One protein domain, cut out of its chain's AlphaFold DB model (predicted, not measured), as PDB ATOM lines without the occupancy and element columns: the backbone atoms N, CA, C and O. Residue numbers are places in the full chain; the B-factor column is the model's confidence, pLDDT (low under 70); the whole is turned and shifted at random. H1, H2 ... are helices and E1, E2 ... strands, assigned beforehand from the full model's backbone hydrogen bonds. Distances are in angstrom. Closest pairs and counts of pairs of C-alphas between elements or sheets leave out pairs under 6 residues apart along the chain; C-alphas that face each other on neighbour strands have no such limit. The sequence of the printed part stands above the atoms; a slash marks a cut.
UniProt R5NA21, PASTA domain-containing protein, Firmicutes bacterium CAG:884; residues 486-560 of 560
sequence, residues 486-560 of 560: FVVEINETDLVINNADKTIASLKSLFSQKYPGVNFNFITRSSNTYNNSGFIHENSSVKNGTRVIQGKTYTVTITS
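What this domain is: This is residues 486 to 560 of the 560 residues of the protein "PASTA domain-containing protein" of Firmicutes bacterium CAG:884 (UniProt R5NA21). Two parallel strands, E1 and E3, form a narrow ribbon with one helix, H1, packed along it; two long unnamed stretches, residues 486 to 499 and 526 to 546, and the short strand E2 complete the body. The 75 printed residues run H1, E1, E2, E3, mixed in class, with under half in named elements. The whole is compact, radius of gyration of the C-alphas 11.4 A, but elongated, spanning 33 by 20 by 18 A.

How they stand to each other: E1, residues 519 to 525, and E3, residues 553 to 559, are parallel at 26 degrees; N 521 and O 554 are 2.8 A apart, within hydrogen-bond range. For H1, residues 500 to 514, the closest C-alphas to E1 are Ile 504 and Phe 522, 6.7 A; to E3, Ala 500 and Ile 558, 6.2 A. Every O i to N i+4 pair in H1 is within hydrogen-bond range. E2, residues 547 to 549, pairs with no named strand and is apart from H1 and E1; its residues 547 to 548 pair antiparallel with residues 486 to 487.

Where its parts are: H1 measures 20.6 A from C-alpha 500 at (230.258, 239.408, 185.380), E1 19.8 A, E2 6.8 A, and E3 19.9 A to C-alpha 559 at (233.383, 242.444, 190.130).

The domain as a whole: The C-alphas farthest apart, Asn 531 and Gly 551, are 34.3 A apart. The link from E1 to E2 is long; the printed part has no cut, and no printed residue is under 70 in pLDDT.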
ATOM      1  N   PHE A 486     251.276 226.116 187.569       92.75
ATOM      2  CA  PHE A 486     250.999 227.028 186.472       92.75
ATOM      3  C   PHE A 486     251.054 228.471 186.968       92.75
ATOM      4  O   PHE A 486     250.830 228.738 188.149       92.75
ATOM      5  N   VAL A 487     251.324 229.396 186.055       94.38
ATOM      6  CA  VAL A 487     251.151 230.831 186.280       94.38
ATOM      7  C   VAL A 487     249.901 231.250 185.517       94.38
ATOM      8  O   VAL A 487     249.762 230.943 184.334       94.38
ATOM      9  N   VAL A 488     248.958 231.872 186.218       94.62
ATOM     10  CA  VAL A 488     247.692 232.317 185.640       94.62
ATOM     11  C   VAL A 488     247.944 233.521 184.746       94.62
ATOM     12  O   VAL A 488     248.556 234.491 185.176       94.62
ATOM     13  N   GLU A 489     247.439 233.460 183.523       93.38
ATOM     14  CA  GLU A 489     247.520 234.497 182.504       93.38
ATOM     15  C   GLU A 489     246.094 234.905 182.144       93.38
ATOM     16  O   GLU A 489     245.324 234.079 181.649       93.38
ATOM     17  N   ILE A 490     245.745 236.159 182.431       92.19
ATOM     18  CA  ILE A 490     244.441 236.750 182.110       92.19
ATOM     19  C   ILE A 490     244.709 238.016 181.305       92.19
ATOM     20  O   ILE A 490     245.298 238.962 181.831       92.19
ATOM     21  N   ASN A 491     244.269 238.025 180.052       90.88
ATOM     22  CA  ASN A 491     244.345 239.181 179.169       90.88
ATOM     23  C   ASN A 491     243.036 239.974 179.200       90.88
ATOM     24  O   ASN A 491     241.982 239.454 179.567       90.88
ATOM     25  N   GLU A 492     243.077 241.230 178.754       84.62
ATOM     26  CA  GLU A 492     241.878 242.079 178.672       84.62
ATOM     27  C   GLU A 492     240.795 241.474 177.769       84.62
ATOM     28  O   GLU A 492     239.611 241.588 178.068       84.62
ATOM     29  N   THR A 493     241.193 240.752 176.716       87.62
ATOM     30  CA  THR A 493     240.281 240.042 175.805       87.62
ATOM     31  C   THR A 493     239.563 238.857 176.449       87.62
ATOM     32  O   THR A 493     238.569 238.385 175.903       87.62
ATOM     33  N   ASP A 494     240.058 238.363 177.588       89.44
ATOM     34  CA  ASP A 494     239.447 237.248 178.317       89.44
ATOM     35  C   ASP A 494     238.305 237.727 179.237       89.44
ATOM     36  O   ASP A 494     237.514 236.907 179.718       89.44
ATOM     37  N   LEU A 495     238.200 239.045 179.466       92.00
ATOM     38  CA  LEU A 495     237.206 239.694 180.320       92.00
ATOM     39  C   LEU A 495     236.091 240.338 179.487       92.00
ATOM     40  O   LEU A 495     236.337 241.024 178.498       92.00
ATOM     41  N   VAL A 496     234.841 240.168 179.921       93.62
ATOM     42  CA  VAL A 496     233.673 240.790 179.287       93.62
ATOM     43  C   VAL A 496     233.167 241.903 180.197       93.62
ATOM     44  O   VAL A 496     232.350 241.683 181.091       93.62
ATOM     45  N   ILE A 497     233.684 243.111 179.975       90.88
ATOM     46  CA  ILE A 497     233.375 244.276 180.810       90.88
ATOM     47  C   ILE A 497     231.884 244.627 180.727       90.88
ATOM     48  O   ILE A 497     231.256 244.522 179.673       90.88
ATOM     49  N   ASN A 498     231.327 245.041 181.865       90.31
ATOM     50  CA  ASN A 498     229.902 245.236 182.139       90.31
ATOM     51  C   ASN A 498     229.073 243.937 182.169       90.31
ATOM     52  O   ASN A 498     227.842 243.993 182.137       90.31
ATOM     53  N   ASN A 499     229.712 242.758 182.227       93.25
ATOM     54  CA  ASN A 499     229.013 241.484 182.395       93.25
ATOM     55  C   ASN A 499     229.840 240.444 183.184       93.25
ATOM     56  O   ASN A 499     230.670 239.712 182.632       93.25
ATOM     57  N   ALA A 500     229.574 240.345 184.489       92.12
ATOM     58  CA  ALA A 500     230.258 239.408 185.380       92.12
ATOM     59  C   ALA A 500     230.053 237.932 184.986       92.12
ATOM     60  O   ALA A 500     231.019 237.170 184.962       92.12
ATOM     61  N   ASP A 501     228.841 237.528 184.600       93.94
ATOM     62  CA  ASP A 501     228.532 236.129 184.268       93.94
ATOM     63  C   ASP A 501     229.221 235.660 182.983       93.94
ATOM     64  O   ASP A 501     229.774 234.557 182.933       93.94
ATOM     65  N   LYS A 502     229.257 236.510 181.947       94.06
ATOM     66  CA  LYS A 502     229.997 236.222 180.708       94.06
ATOM     67  C   LYS A 502     231.500 236.161 180.955       94.06
ATOM     68  O   LYS A 502     232.168 235.296 180.391       94.06
ATOM     69  N   THR A 503     232.019 237.016 181.835       93.75
ATOM     70  CA  THR A 503     233.417 236.945 182.277       93.75
ATOM     71  C   THR A 503     233.703 235.624 182.995       93.75
ATOM     72  O   THR A 503     234.673 234.945 182.666       93.75
ATOM     73  N   ILE A 504     232.837 235.197 183.921       95.19
ATOM     74  CA  ILE A 504     232.968 233.901 184.603       95.19
ATOM     75  C   ILE A 504     232.940 232.747 183.594       95.19
ATOM     76  O   ILE A 504     233.753 231.832 183.703       95.19
ATOM     77  N   ALA A 505     232.031 232.768 182.617       94.94
ATOM     78  CA  ALA A 505     231.944 231.727 181.594       94.94
ATOM     79  C   ALA A 505     233.214 231.658 180.723       94.94
ATOM     80  O   ALA A 505     233.750 230.567 180.508       94.94
ATOM     81  N   SER A 506     233.726 232.816 180.293       94.31
ATOM     82  CA  SER A 506     234.983 232.946 179.545       94.31
ATOM     83  C   SER A 506     236.164 232.369 180.332       94.31
ATOM     84  O   SER A 506     236.851 231.459 179.865       94.31
ATOM     85  N   LEU A 507     236.335 232.805 181.585       94.75
ATOM     86  CA  LEU A 507     237.434 232.362 182.441       94.75
ATOM     87  C   LEU A 507     237.320 230.888 182.843       94.75
ATOM     88  O   LEU A 507     238.340 230.209 182.909       94.75
ATOM     89  N   LYS A 508     236.112 230.353 183.065       94.62
ATOM     90  CA  LYS A 508     235.908 228.910 183.289       94.62
ATOM     91  C   LYS A 508     236.410 228.093 182.101       94.62
ATOM     92  O   LYS A 508     237.140 227.122 182.303       94.62
ATOM     93  N   SER A 509     236.052 228.504 180.883       93.50
ATOM     94  CA  SER A 509     236.508 227.856 179.650       93.50
ATOM     95  C   SER A 509     238.033 227.918 179.534       93.50
ATOM     96  O   SER A 509     238.697 226.879 179.493       93.50
ATOM     97  N   LEU A 510     238.602 229.125 179.627       93.56
ATOM     98  CA  LEU A 510     240.043 229.366 179.555       93.56
ATOM     99  C   LEU A 510     240.825 228.556 180.599       93.56
ATOM    100  O   LEU A 510     241.809 227.892 180.273       93.56
ATOM    101  N   PHE A 511     240.391 228.590 181.861       94.94
ATOM    102  CA  PHE A 511     241.114 227.962 182.966       94.94
ATOM    103  C   PHE A 511     241.034 226.440 182.903       94.94
ATOM    104  O   PHE A 511     242.027 225.774 183.192       94.94
ATOM    105  N   SER A 512     239.897 225.884 182.473       91.25
ATOM    106  CA  SER A 512     239.764 224.437 182.268       91.25
ATOM    107  C   SER A 512     240.738 223.907 181.208       91.25
ATOM    108  O   SER A 512     241.266 222.805 181.356       91.25
ATOM    109  N   GLN A 513     241.028 224.716 180.183       92.62
ATOM    110  CA  GLN A 513     241.946 224.369 179.103       92.62
ATOM    111  C   GLN A 513     243.415 224.587 179.492       92.62
ATOM    112  O   GLN A 513     244.248 223.707 179.273       92.62
ATOM    113  N   LYS A 514     243.751 225.752 180.063       93.06
ATOM    114  CA  LYS A 514     245.142 226.135 180.357       93.06
ATOM    115  C   LYS A 514     245.698 225.516 181.640       93.06
ATOM    116  O   LYS A 514     246.904 225.288 181.729       93.06
ATOM    117  N   TYR A 515     244.847 225.232 182.627       93.31
ATOM    118  CA  TYR A 515     245.259 224.803 183.970       93.31
ATOM    119  C   TYR A 515     244.581 223.486 184.380       93.31
ATOM    120  O   TYR A 515     243.897 223.420 185.408       93.31
ATOM    121  N   PRO A 516     244.754 222.404 183.597       89.81
ATOM    122  CA  PRO A 516     244.043 221.153 183.823       89.81
ATOM    123  C   PRO A 516     244.381 220.559 185.194       89.81
ATOM    124  O   PRO A 516     245.545 220.478 185.596       89.81
ATOM    125  N   GLY A 517     243.355 220.103 185.911       85.81
ATOM    126  CA  GLY A 517     243.498 219.509 187.241       85.81
ATOM    127  C   GLY A 517     243.682 220.518 188.378       85.81
ATOM    128  O   GLY A 517     243.902 220.089 189.508       85.81
ATOM    129  N   VAL A 518     243.603 221.825 188.112       92.19
ATOM    130  CA  VAL A 518     243.403 222.864 189.134       92.19
ATOM    131  C   VAL A 518     241.904 223.120 189.263       92.19
ATOM    132  O   VAL A 518     241.213 223.272 188.259       92.19
ATOM    133  N   ASN A 519     241.393 223.189 190.488       91.94
ATOM    134  CA  ASN A 519     239.981 223.477 190.719       91.94
ATOM    135  C   ASN A 519     239.795 224.985 190.918       91.94
ATOM    136  O   ASN A 519     240.461 225.587 191.760       91.94
ATOM    137  N   PHE A 520     238.874 225.601 190.180       94.81
ATOM    138  CA  PHE A 520     238.549 227.019 190.332       94.81
ATOM    139  C   PHE A 520     237.092 227.197 190.731       94.81
ATOM    140  O   PHE A 520     236.186 226.736 190.037       94.81
ATOM    141  N   ASN A 521     236.876 227.893 191.841       95.12
ATOM    142  CA  ASN A 521     235.566 228.347 192.271       95.12
ATOM    143  C   ASN A 521     235.384 229.815 191.871       95.12
ATOM    144  O   ASN A 521     236.265 230.628 192.136       95.12
ATOM    145  N   PHE A 522     234.259 230.167 191.254       94.94
ATOM    146  CA  PHE A 522     234.000 231.525 190.769       94.94
ATOM    147  C   PHE A 522     232.867 232.162 191.564       94.94
ATOM    148  O   PHE A 522     231.805 231.560 191.700       94.94
ATOM    149  N   ILE A 523     233.094 233.378 192.058       94.38
ATOM    150  CA  ILE A 523     232.114 234.166 192.819       94.38
ATOM    151  C   ILE A 523     232.127 235.628 192.358       94.38
ATOM    152  O   ILE A 523     233.130 236.089 191.808       94.38
ATOM    153  N   THR A 524     231.051 236.370 192.616       93.00
ATOM    154  CA  THR A 524     230.959 237.809 192.321       93.00
ATOM    155  C   THR A 524     230.946 238.660 193.593       93.00
ATOM    156  O   THR A 524     230.514 238.199 194.651       93.00
ATOM    157  N   ARG A 525     231.461 239.895 193.519       92.75
ATOM    158  CA  ARG A 525     231.461 240.860 194.636       92.75
ATOM    159  C   ARG A 525     231.546 242.304 194.134       92.75
ATOM    160  O   ARG A 525     232.255 242.558 193.169       92.75
ATOM    161  N   SER A 526     230.900 243.252 194.810       88.44
ATOM    162  CA  SER A 526     231.019 244.684 194.486       88.44
ATOM    163  C   SER A 526     232.420 245.218 194.798       88.44
ATOM    164  O   SER A 526     232.985 244.879 195.840       88.44
ATOM    165  N   SER A 527     232.959 246.049 193.905       87.19
ATOM    166  CA  SER A 527     234.303 246.634 194.000       87.19
ATOM    167  C   SER A 527     234.226 248.113 194.367       87.19
ATOM    168  O   SER A 527     233.344 248.824 193.893       87.19
ATOM    169  N   ASN A 528     235.184 248.585 195.168       83.25
ATOM    170  CA  ASN A 528     235.373 250.022 195.413       83.25
ATOM    171  C   ASN A 528     236.380 250.641 194.429       83.25
ATOM    172  O   ASN A 528     236.607 251.848 194.447       83.25
ATOM    173  N   THR A 529     237.014 249.801 193.610       83.19
ATOM    174  CA  THR A 529     238.093 250.163 192.683       83.19
ATOM    175  C   THR A 529     237.598 250.225 191.239       83.19
ATOM    176  O   THR A 529     238.046 251.064 190.460       83.19
ATOM    177  N   TYR A 530     236.667 249.344 190.872       82.44
ATOM    178  CA  TYR A 530     236.133 249.222 189.520       82.44
ATOM    179  C   TYR A 530     234.649 249.584 189.497       82.44
ATOM    180  O   TYR A 530     233.836 248.925 190.137       82.44
ATOM    181  N   ASN A 531     234.296 250.596 188.701       80.19
ATOM    182  CA  ASN A 531     232.916 251.090 188.576       80.19
ATOM    183  C   ASN A 531     232.027 250.227 187.660       80.19
ATOM    184  O   ASN A 531     230.828 250.467 187.568       80.19
ATOM    185  N   ASN A 532     232.614 249.245 186.975       84.69
ATOM    186  CA  ASN A 532     231.962 248.394 185.984       84.69
ATOM    187  C   ASN A 532     232.113 246.916 186.389       84.69
ATOM    188  O   ASN A 532     233.145 246.523 186.938       84.69
ATOM    189  N   SER A 533     231.118 246.084 186.081       87.75
ATOM    190  CA  SER A 533     231.166 244.640 186.350       87.75
ATOM    191  C   SER A 533     232.066 243.890 185.355       87.75
ATOM    192  O   SER A 533     232.427 244.416 184.303       87.75
ATOM    193  N   GLY A 534     232.471 242.657 185.674       87.94
ATOM    194  CA  GLY A 534     233.301 241.827 184.781       87.94
ATOM    195  C   GLY A 534     234.820 242.029 184.887       87.94
ATOM    196  O   GLY A 534     235.571 241.360 184.187       87.94
ATOM    197  N   PHE A 535     235.303 242.889 185.788       91.38
ATOM    198  CA  PHE A 535     236.730 242.946 186.140       91.38
ATOM    199  C   PHE A 535     237.114 241.847 187.145       91.38
ATOM    200  O   PHE A 535     236.275 241.373 187.909       91.38
ATOM    201  N   ILE A 536     238.395 241.458 187.193       92.56
ATOM    202  CA  ILE A 536     238.911 240.673 188.324       92.56
ATOM    203  C   ILE A 536     238.916 241.574 189.562       92.56
ATOM    204  O   ILE A 536     239.580 242.608 189.573       92.56
ATOM    205  N   HIS A 537     238.204 241.169 190.610       93.94
ATOM    206  CA  HIS A 537     238.073 241.953 191.835       93.94
ATOM    207  C   HIS A 537     239.439 242.149 192.521       93.94
ATOM    208  O   HIS A 537     240.276 241.238 192.563       93.94
ATOM    209  N   GLU A 538     239.660 243.310 193.141       88.38
ATOM    210  CA  GLU A 538     240.923 243.700 193.785       88.38
ATOM    211  C   GLU A 538     241.372 242.737 194.896       88.38
ATOM    212  O   GLU A 538     242.560 242.616 195.170       88.38
ATOM    213  N   ASN A 539     240.441 241.990 195.486       89.44
ATOM    214  CA  ASN A 539     240.710 240.978 196.517       89.44
ATOM    215  C   ASN A 539     240.614 239.526 196.013       89.44
ATOM    216  O   ASN A 539     240.561 238.604 196.824       89.44
ATOM    217  N   SER A 540     240.557 239.298 194.697       92.56
ATOM    218  CA  SER A 540     240.564 237.938 194.147       92.56
ATOM    219  C   SER A 540     241.859 237.212 194.523       92.56
ATOM    220  O   SER A 540     242.951 237.755 194.341       92.56
ATOM    221  N   SER A 541     241.743 235.965 195.001       90.56
ATOM    222  CA  SER A 541     242.908 235.112 195.306       90.56
ATOM    223  C   SER A 541     243.652 234.656 194.047       90.56
ATOM    224  O   SER A 541     244.784 234.187 194.129       90.56
ATOM    225  N   VAL A 542     243.014 234.820 192.885       93.50
ATOM    226  CA  VAL A 542     243.580 234.547 191.569       93.50
ATOM    227  C   VAL A 542     243.470 235.796 190.705       93.50
ATOM    228  O   VAL A 542     242.375 236.274 190.408       93.50
ATOM    229  N   LYS A 543     244.627 236.299 190.293       91.44
ATOM    230  CA  LYS A 543     244.826 237.398 189.344       91.44
ATOM    231  C   LYS A 543     245.871 237.002 188.303       91.44
ATOM    232  O   LYS A 543     246.552 235.985 188.466       91.44
ATOM    233  N   ASN A 544     246.046 237.830 187.277       91.75
ATOM    234  CA  ASN A 544     247.156 237.678 186.340       91.75
ATOM    235  C   ASN A 544     248.497 237.569 187.103       91.75
ATOM    236  O   ASN A 544     248.738 238.324 188.045       91.75
ATOM    237  N   GLY A 545     249.330 236.589 186.753       89.75
ATOM    238  CA  GLY A 545     250.580 236.245 187.438       89.75
ATOM    239  C   GLY A 545     250.454 235.306 188.650       89.75
ATOM    240  O   GLY A 545     251.472 234.913 189.222       89.75
ATOM    241  N   THR A 546     249.246 234.905 189.066       94.88
ATOM    242  CA  THR A 546     249.070 234.042 190.256       94.88
ATOM    243  C   THR A 546     249.565 232.624 190.000       94.88
ATOM    244  O   THR A 546     249.211 232.008 188.999       94.88
ATOM    245  N   ARG A 547     250.338 232.057 190.931       94.50
ATOM    246  CA  ARG A 547     250.765 230.654 190.855       94.50
ATOM    247  C   ARG A 547     249.655 229.733 191.351       94.50
ATOM    248  O   ARG A 547     249.249 229.825 192.507       94.50
ATOM    249  N   VAL A 548     249.217 228.811 190.504       93.19
ATOM    250  CA  VAL A 548     248.195 227.808 190.823       93.19
ATOM    251  C   VAL A 548     248.748 226.403 190.625       93.19
ATOM    252  O   VAL A 548     249.585 226.164 189.763       93.19
ATOM    253  N   ILE A 549     248.321 225.460 191.457       91.44
ATOM    254  CA  ILE A 549     248.928 224.126 191.569       91.44
ATOM    255  C   ILE A 549     247.848 223.068 191.368       91.44
ATOM    256  O   ILE A 549     246.767 223.187 191.949       91.44
ATOM    257  N   GLN A 550     248.145 222.034 190.579       90.50
ATOM    258  CA  GLN A 550     247.236 220.903 190.368       90.50
ATOM    259  C   GLN A 550     246.790 220.265 191.692       90.50
ATOM    260  O   GLN A 550     247.564 220.148 192.641       90.50
ATOM    261  N   GLY A 551     245.527 219.849 191.754       84.38
ATOM    262  CA  GLY A 551     244.899 219.258 192.935       84.38
ATOM    263  C   GLY A 551     244.470 220.260 194.006       84.38
ATOM    264  O   GLY A 551     243.797 219.857 194.952       84.38
ATOM    265  N   LYS A 552     244.820 221.547 193.878       89.56
ATOM    266  CA  LYS A 552     244.354 222.607 194.782       89.56
ATOM    267  C   LYS A 552     243.141 223.338 194.214       89.56
ATOM    268  O   LYS A 552     242.951 223.399 192.998       89.56
ATOM    269  N   THR A 553     242.357 223.914 195.119       92.06
ATOM    270  CA  THR A 553     241.193 224.740 194.798       92.06
ATOM    271  C   THR A 553     241.501 226.206 195.061       92.06
ATOM    272  O   THR A 553     241.996 226.541 196.136       92.06
ATOM    273  N   TYR A 554     241.194 227.070 194.098       94.25
ATOM    274  CA  TYR A 554     241.377 228.516 194.193       94.25
ATOM    275  C   TYR A 554     240.063 229.243 193.916       94.25
ATOM    276  O   TYR A 554     239.251 228.772 193.121       94.25
ATOM    277  N   THR A 555     239.864 230.405 194.540       95.44
ATOM    278  CA  THR A 555     238.653 231.214 194.351       95.44
ATOM    279  C   THR A 555     238.957 232.438 193.493       95.44
ATOM    280  O   THR A 555     239.771 233.286 193.866       95.44
ATOM    281  N   VAL A 556     238.283 232.543 192.355       95.75
ATOM    282  CA  VAL A 556     238.345 233.692 191.451       95.75
ATOM    283  C   VAL A 556     237.150 234.592 191.750       95.75
ATOM    284  O   VAL A 556     236.001 234.156 191.660       95.75
ATOM    285  N   THR A 557     237.412 235.839 192.131       95.25
ATOM    286  CA  THR A 557     236.360 236.817 192.433       95.25
ATOM    287  C   THR A 557     236.249 237.822 191.296       95.25
ATOM    288  O   THR A 557     237.235 238.470 190.949       95.25
ATOM    289  N   ILE A 558     235.051 237.956 190.732       94.69
ATOM    290  CA  ILE A 558     234.734 238.888 189.643       94.69
ATOM    291  C   ILE A 558     233.903 240.049 190.194       94.69
ATOM    292  O   ILE A 558     233.036 239.844 191.042       94.69
ATOM    293  N   THR A 559     234.164 241.269 189.737       93.44
ATOM    294  CA  THR A 559     233.383 242.444 190.130       93.44
ATOM    295  C   THR A 559     231.941 242.306 189.631       93.44
ATOM    296  O   THR A 559     231.737 242.081 188.434       93.44
ATOM    297  N   SER A 560     230.970 242.390 190.551       86.25
ATOM    298  CA  SER A 560     229.522 242.255 190.297       86.25
ATOM    299  C   SER A 560     228.926 243.461 189.599       86.25
ATOM    300  O   SER A 560     229.273 244.578 190.047       86.25
TER     301      SER A 560